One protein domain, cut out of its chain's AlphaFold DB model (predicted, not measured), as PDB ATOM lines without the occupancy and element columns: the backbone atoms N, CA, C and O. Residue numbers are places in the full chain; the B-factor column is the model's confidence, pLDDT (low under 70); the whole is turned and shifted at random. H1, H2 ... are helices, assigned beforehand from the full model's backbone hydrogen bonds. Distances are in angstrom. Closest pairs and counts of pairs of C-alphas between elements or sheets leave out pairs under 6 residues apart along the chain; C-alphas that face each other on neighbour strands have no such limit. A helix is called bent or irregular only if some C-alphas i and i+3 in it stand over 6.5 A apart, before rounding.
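Overview. This is residues 14 to 20 and 27 to 61 of the 61 residues of an uncharacterized protein of Peptostreptococcus anaerobius (UniProt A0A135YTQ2). One long helix, H3, makes the length of this model, and two short helices, H1 and H2, sit loosely around the end where it begins. From residue 44 on, H3 and the last two residues stick out as a free arm, residues 44 to 61. The printed part has 42 residues with three named helices, in the order H1, H2, H3 along the chain, and no named strand; the class is all helix. It is only just extended, close to loose, with a radius of gyration of the C-alphas of 13.9 A, and its C-alphas span 46 by 20 by 14 A.

Arrangement. Start with H1, residues 14 to 20, and look from it toward H3, residues 39 to 59. The two are close but not clearly touching: their closest C-alphas, those of Ile 17 and Pro 39, are 6.6 A apart. They run opposite ways at a steep tilt of 65 degrees. Next look at H2, residues 27 to 34, which is close to H1 but not clearly touching it; the closest C-alphas, those of Ile 20 and Val 32, are 7.7 A apart. The lines of H1 and H2 stand at 73 degrees, only just about perpendicular. H2 and H3 are only just apart, with their closest C-alphas at 8.5 A, although a tight link of four residues joins them. In the backbone, every O i to N i+4 pair of H1 is within hydrogen-bond range, against 2 of 4 in H2 and 15 of 17 in H3.

Along the chain. Find C-alpha 14 at (114.547, 119.142, 108.894), where H1 begins; it ends at residue 20, 10.0 A away from C-alpha to C-alpha. H2 begins at Asp 27, with its C-alpha at (127.251, 117.461, 93.075), and runs 11.4 A to Ser 34. It is irregular: C-alphas 28 and 31 are 8.0 A apart. H3 begins at Pro 39 and runs 30.6 A to C-alpha 59 at (96.663, 96.493, 113.284). H3 is irregular too, but only just: C-alphas 40 and 43 are 6.7 A apart.

Size, cuts and confidence. The two C-alphas farthest apart, those of Glu 28 and Arg 61, are 45.7 A from each other. Look for the cut after Ile 20: residues 21 to 26 are not printed, and C-alphas 20 and 27 are 11.0 A apart across it. This is the link from H1 to H2. Residue 61 is the chain's last. The mean pLDDT of the printed part is 74.4, and the model's confidence is under 70 at residues 28 to 37 and 56 to 61.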
ATOM      1  N   ASN A  14     114.113 117.921 109.573       82.88
ATOM      2  CA  ASN A  14     114.547 119.142 108.894       82.88
ATOM      3  C   ASN A  14     116.066 119.139 108.706       82.88
ATOM      4  O   ASN A  14     116.543 119.327 107.595       82.88
ATOM      5  N   LEU A  15     116.814 118.787 109.759       83.31
ATOM      6  CA  LEU A  15     118.271 118.668 109.692       83.31
ATOM      7  C   LEU A  15     118.733 117.637 108.653       83.31
ATOM      8  O   LEU A  15     119.737 117.859 107.984       83.31
ATOM      9  N   ALA A  16     118.015 116.523 108.494       81.88
ATOM     10  CA  ALA A  16     118.331 115.514 107.487       81.88
ATOM     11  C   ALA A  16     118.035 116.002 106.061       81.88
ATOM     12  O   ALA A  16     118.845 115.775 105.165       81.88
ATOM     13  N   ILE A  17     116.911 116.696 105.847       83.62
ATOM     14  CA  ILE A  17     116.574 117.288 104.542       83.62
ATOM     15  C   ILE A  17     117.615 118.348 104.164       83.62
ATOM     16  O   ILE A  17     118.136 118.328 103.047       83.62
ATOM     17  N   ASP A  18     117.984 119.217 105.104       84.12
ATOM     18  CA  ASP A  18     119.021 120.231 104.907       84.12
ATOM     19  C   ASP A  18     120.384 119.586 104.640       84.12
ATOM     20  O   ASP A  18     121.119 120.017 103.757       84.12
ATOM     21  N   TYR A  19     120.722 118.509 105.355       82.50
ATOM     22  CA  TYR A  19     121.968 117.778 105.142       82.50
ATOM     23  C   TYR A  19     122.053 117.158 103.741       82.50
ATOM     24  O   TYR A  19     123.095 117.258 103.096       82.50
ATOM     25  N   ILE A  20     120.964 116.558 103.252       78.94
ATOM     26  CA  ILE A  20     120.910 115.914 101.931       78.94
ATOM     27  C   ILE A  20     120.892 116.952 100.796       78.94
ATOM     28  O   ILE A  20     121.418 116.690  99.721       78.94
ATOM     29  N   ASP A  27     126.697 116.812  94.273       70.50
ATOM     30  CA  ASP A  27     127.251 117.461  93.075       70.50
ATOM     31  C   ASP A  27     126.224 118.404  92.425       70.50
ATOM     32  O   ASP A  27     125.341 117.979  91.680       70.50
ATOM     33  N   GLU A  28     126.249 119.675  92.834       68.38
ATOM     34  CA  GLU A  28     125.312 120.729  92.426       68.38
ATOM     35  C   GLU A  28     123.813 120.355  92.499       68.38
ATOM     36  O   GLU A  28     122.996 120.817  91.704       68.38
ATOM     37  N   LYS A  29     123.411 119.539  93.485       65.12
ATOM     38  CA  LYS A  29     122.033 119.033  93.691       65.12
ATOM     39  C   LYS A  29     121.506 118.109  92.581       65.12
ATOM     40  O   LYS A  29     120.331 117.730  92.633       65.12
ATOM     41  N   ILE A  30     122.342 117.679  91.630       65.56
ATOM     42  CA  ILE A  30     121.951 116.798  90.510       65.56
ATOM     43  C   ILE A  30     121.382 115.467  91.027       65.56
ATOM     44  O   ILE A  30     120.376 114.959  90.529       65.56
ATOM     45  N   LEU A  31     121.975 114.924  92.090       64.88
ATOM     46  CA  LEU A  31     121.533 113.665  92.699       64.88
ATOM     47  C   LEU A  31     120.191 113.793  93.435       64.88
ATOM     48  O   LEU A  31     119.444 112.822  93.530       64.88
ATOM     49  N   VAL A  32     119.849 114.987  93.920       65.69
ATOM     50  CA  VAL A  32     118.570 115.231  94.603       65.69
ATOM     51  C   VAL A  32     117.429 115.287  93.585       65.69
ATOM     52  O   VAL A  32     116.363 114.720  93.823       65.69
ATOM     53  N   SER A  33     117.651 115.918  92.430       64.00
ATOM     54  CA  SER A  33     116.635 116.055  91.378       64.00
ATOM     55  C   SER A  33     116.441 114.776  90.550       64.00
ATOM     56  O   SER A  33     115.321 114.499  90.114       64.00
ATOM     57  N   SER A  34     117.488 113.960  90.386       65.75
ATOM     58  CA  SER A  34     117.457 112.728  89.580       65.75
ATOM     59  C   SER A  34     116.476 111.664  90.109       65.75
ATOM     60  O   SER A  34     115.785 111.004  89.335       65.75
ATOM     61  N   PHE A  35     116.311 111.544  91.431       65.69
ATOM     62  CA  PHE A  35     115.453 110.522  92.054       65.69
ATOM     63  C   PHE A  35     113.977 110.930  92.223       65.69
ATOM     64  O   PHE A  35     113.263 110.341  93.036       65.69
ATOM     65  N   LYS A  36     113.489 111.931  91.470       67.88
ATOM     66  CA  LYS A  36     112.131 112.506  91.626       67.88
ATOM     67  C   LYS A  36     111.860 113.026  93.047       67.88
ATOM     68  O   LYS A  36     110.706 113.127  93.472       67.88
ATOM     69  N   TYR A  37     112.918 113.333  93.794       69.12
ATOM     70  CA  TYR A  37     112.818 113.798  95.164       69.12
ATOM     71  C   TYR A  37     112.780 115.320  95.181       69.12
ATOM     72  O   TYR A  37     113.630 115.991  94.600       69.12
ATOM     73  N   HIS A  38     111.778 115.881  95.852       77.00
ATOM     74  CA  HIS A  38     111.675 117.319  96.025       77.00
ATOM     75  C   HIS A  38     111.604 117.627  97.525       77.00
ATOM     76  O   HIS A  38     110.722 117.096  98.204       77.00
ATOM     77  N   PRO A  39     112.504 118.464  98.074       75.69
ATOM     78  CA  PRO A  39     112.587 118.691  99.516       75.69
ATOM     79  C   PRO A  39     111.286 119.222 100.132       75.69
ATOM     80  O   PRO A  39     110.995 118.914 101.284       75.69
ATOM     81  N   SER A  40     110.443 119.933  99.373       80.19
ATOM     82  CA  SER A  40     109.138 120.382  99.881       80.19
ATOM     83  C   SER A  40     108.124 119.239 100.051       80.19
ATOM     84  O   SER A  40     107.249 119.317 100.912       80.19
ATOM     85  N   THR A  41     108.250 118.140  99.295       82.62
ATOM     86  CA  THR A  41     107.363 116.967  99.421       82.62
ATOM     87  C   THR A  41     107.885 115.926 100.413       82.62
ATOM     88  O   THR A  41     107.107 115.089 100.886       82.62
ATOM     89  N   ALA A  42     109.161 116.015 100.798       80.56
ATOM     90  CA  ALA A  42     109.823 115.139 101.763       80.56
ATOM     91  C   ALA A  42     109.057 115.011 103.087       80.56
ATOM     92  O   ALA A  42     108.836 113.906 103.587       80.56
ATOM     93  N   HIS A  43     108.598 116.142 103.631       83.75
ATOM     94  CA  HIS A  43     107.880 116.176 104.902       83.75
ATOM     95  C   HIS A  43     106.562 115.385 104.827       83.75
ATOM     96  O   HIS A  43     106.268 114.554 105.688       83.75
ATOM     97  N   THR A  44     105.785 115.577 103.761       86.06
ATOM     98  CA  THR A  44     104.510 114.872 103.548       86.06
ATOM     99  C   THR A  44     104.714 113.368 103.377       86.06
ATOM    100  O   THR A  44     103.971 112.571 103.961       86.06
ATOM    101  N   GLN A  45     105.742 112.958 102.627       83.88
ATOM    102  CA  GLN A  45     106.085 111.545 102.450       83.88
ATOM    103  C   GLN A  45     106.495 110.891 103.775       83.88
ATOM    104  O   GLN A  45     106.005 109.806 104.100       83.88
ATOM    105  N   PHE A  46     107.310 111.575 104.582       83.94
ATOM    106  CA  PHE A  46     107.729 111.096 105.897       83.94
ATOM    107  C   PHE A  46     106.533 110.850 106.829       83.94
ATOM    108  O   PHE A  46     106.407 109.777 107.425       83.94
ATOM    109  N   ILE A  47     105.601 111.806 106.907       84.56
ATOM    110  CA  ILE A  47     104.388 111.669 107.727       84.56
ATOM    111  C   ILE A  47     103.502 110.515 107.234       84.56
ATOM    112  O   ILE A  47     102.984 109.748 108.053       84.56
ATOM    113  N   LYS A  48     103.357 110.342 105.913       86.38
ATOM    114  CA  LYS A  48     102.574 109.246 105.318       86.38
ATOM    115  C   LYS A  48     103.155 107.877 105.678       86.38
ATOM    116  O   LYS A  48     102.414 107.014 106.147       86.38
ATOM    117  N   ILE A  49     104.467 107.693 105.520       82.25
ATOM    118  CA  ILE A  49     105.160 106.437 105.856       82.25
ATOM    119  C   ILE A  49     105.041 106.144 107.354       82.25
ATOM    120  O   ILE A  49     104.699 105.028 107.741       82.25
ATOM    121  N   ARG A  50     105.225 107.157 108.204       83.06
ATOM    122  CA  ARG A  50     105.088 107.022 109.659       83.06
ATOM    123  C   ARG A  50     103.688 106.554 110.068       83.06
ATOM    124  O   ARG A  50     103.564 105.705 110.947       83.06
ATOM    125  N   LYS A  51     102.645 107.079 109.421       82.56
ATOM    126  CA  LYS A  51     101.250 106.672 109.642       82.56
ATOM    127  C   LYS A  51     101.013 105.221 109.201       82.56
ATOM    128  O   LYS A  51     100.423 104.456 109.956       82.56
ATOM    129  N   ILE A  52     101.527 104.826 108.032       82.81
ATOM    130  CA  ILE A  52     101.430 103.447 107.524       82.81
ATOM    131  C   ILE A  52     102.123 102.460 108.469       82.81
ATOM    132  O   ILE A  52     101.518 101.457 108.829       82.81
ATOM    133  N   ILE A  53     103.351 102.756 108.906       77.69
ATOM    134  CA  ILE A  53     104.113 101.899 109.827       77.69
ATOM    135  C   ILE A  53     103.415 101.798 111.185       77.69
ATOM    136  O   ILE A  53     103.322 100.718 111.761       77.69
ATOM    137  N   PHE A  54     102.890 102.911 111.699       74.31
ATOM    138  CA  PHE A  54     102.145 102.901 112.953       74.31
ATOM    139  C   PHE A  54     100.924 101.975 112.874       74.31
ATOM    140  O   PHE A  54     100.749 101.119 113.739       74.31
ATOM    141  N   TYR A  55     100.119 102.091 111.812       73.94
ATOM    142  CA  TYR A  55      98.977 101.199 111.621       73.94
ATOM    143  C   TYR A  55      99.390  99.764 111.322       73.94
ATOM    144  O   TYR A  55      98.733  98.860 111.811       73.94
ATOM    145  N   SER A  56     100.458  99.514 110.568       68.31
ATOM    146  CA  SER A  56     100.871  98.141 110.269       68.31
ATOM    147  C   SER A  56     101.411  97.415 111.501       68.31
ATOM    148  O   SER A  56     101.190  96.219 111.639       68.31
ATOM    149  N   ILE A  57     102.069  98.120 112.424       68.12
ATOM    150  CA  ILE A  57     102.528  97.553 113.701       68.12
ATOM    151  C   ILE A  57     101.354  97.346 114.667       68.12
ATOM    152  O   ILE A  57     101.354  96.383 115.431       68.12
ATOM    153  N   PHE A  58     100.366  98.245 114.652       58.38
ATOM    154  CA  PHE A  58      99.249  98.218 115.597       58.38
ATOM    155  C   PHE A  58      98.085  97.318 115.155       58.38
ATOM    156  O   PHE A  58      97.495  96.653 115.991       58.38
ATOM    157  N   LEU A  59      97.767  97.276 113.859       58.00
ATOM    158  CA  LEU A  59      96.663  96.493 113.284       58.00
ATOM    159  C   LEU A  59      97.046  95.027 113.020       58.00
ATOM    160  O   LEU A  59      96.179  94.193 112.797       58.00
ATOM    161  N   LYS A  60      98.346  94.713 112.997       51.75
ATOM    162  CA  LYS A  60      98.869  93.346 112.831       51.75
ATOM    163  C   LYS A  60      99.124  92.653 114.181       51.75
ATOM    164  O   LYS A  60      99.805  91.631 114.214       51.75
ATOM    165  N   ARG A  61      98.617  93.236 115.273       48.38
ATOM    166  CA  ARG A  61      98.574  92.661 116.622       48.38
ATOM    167  C   ARG A  61      97.159  92.255 116.987       48.38
ATOM    168  O   ARG A  61      96.229  92.962 116.547       48.38
TER     169      ARG A  61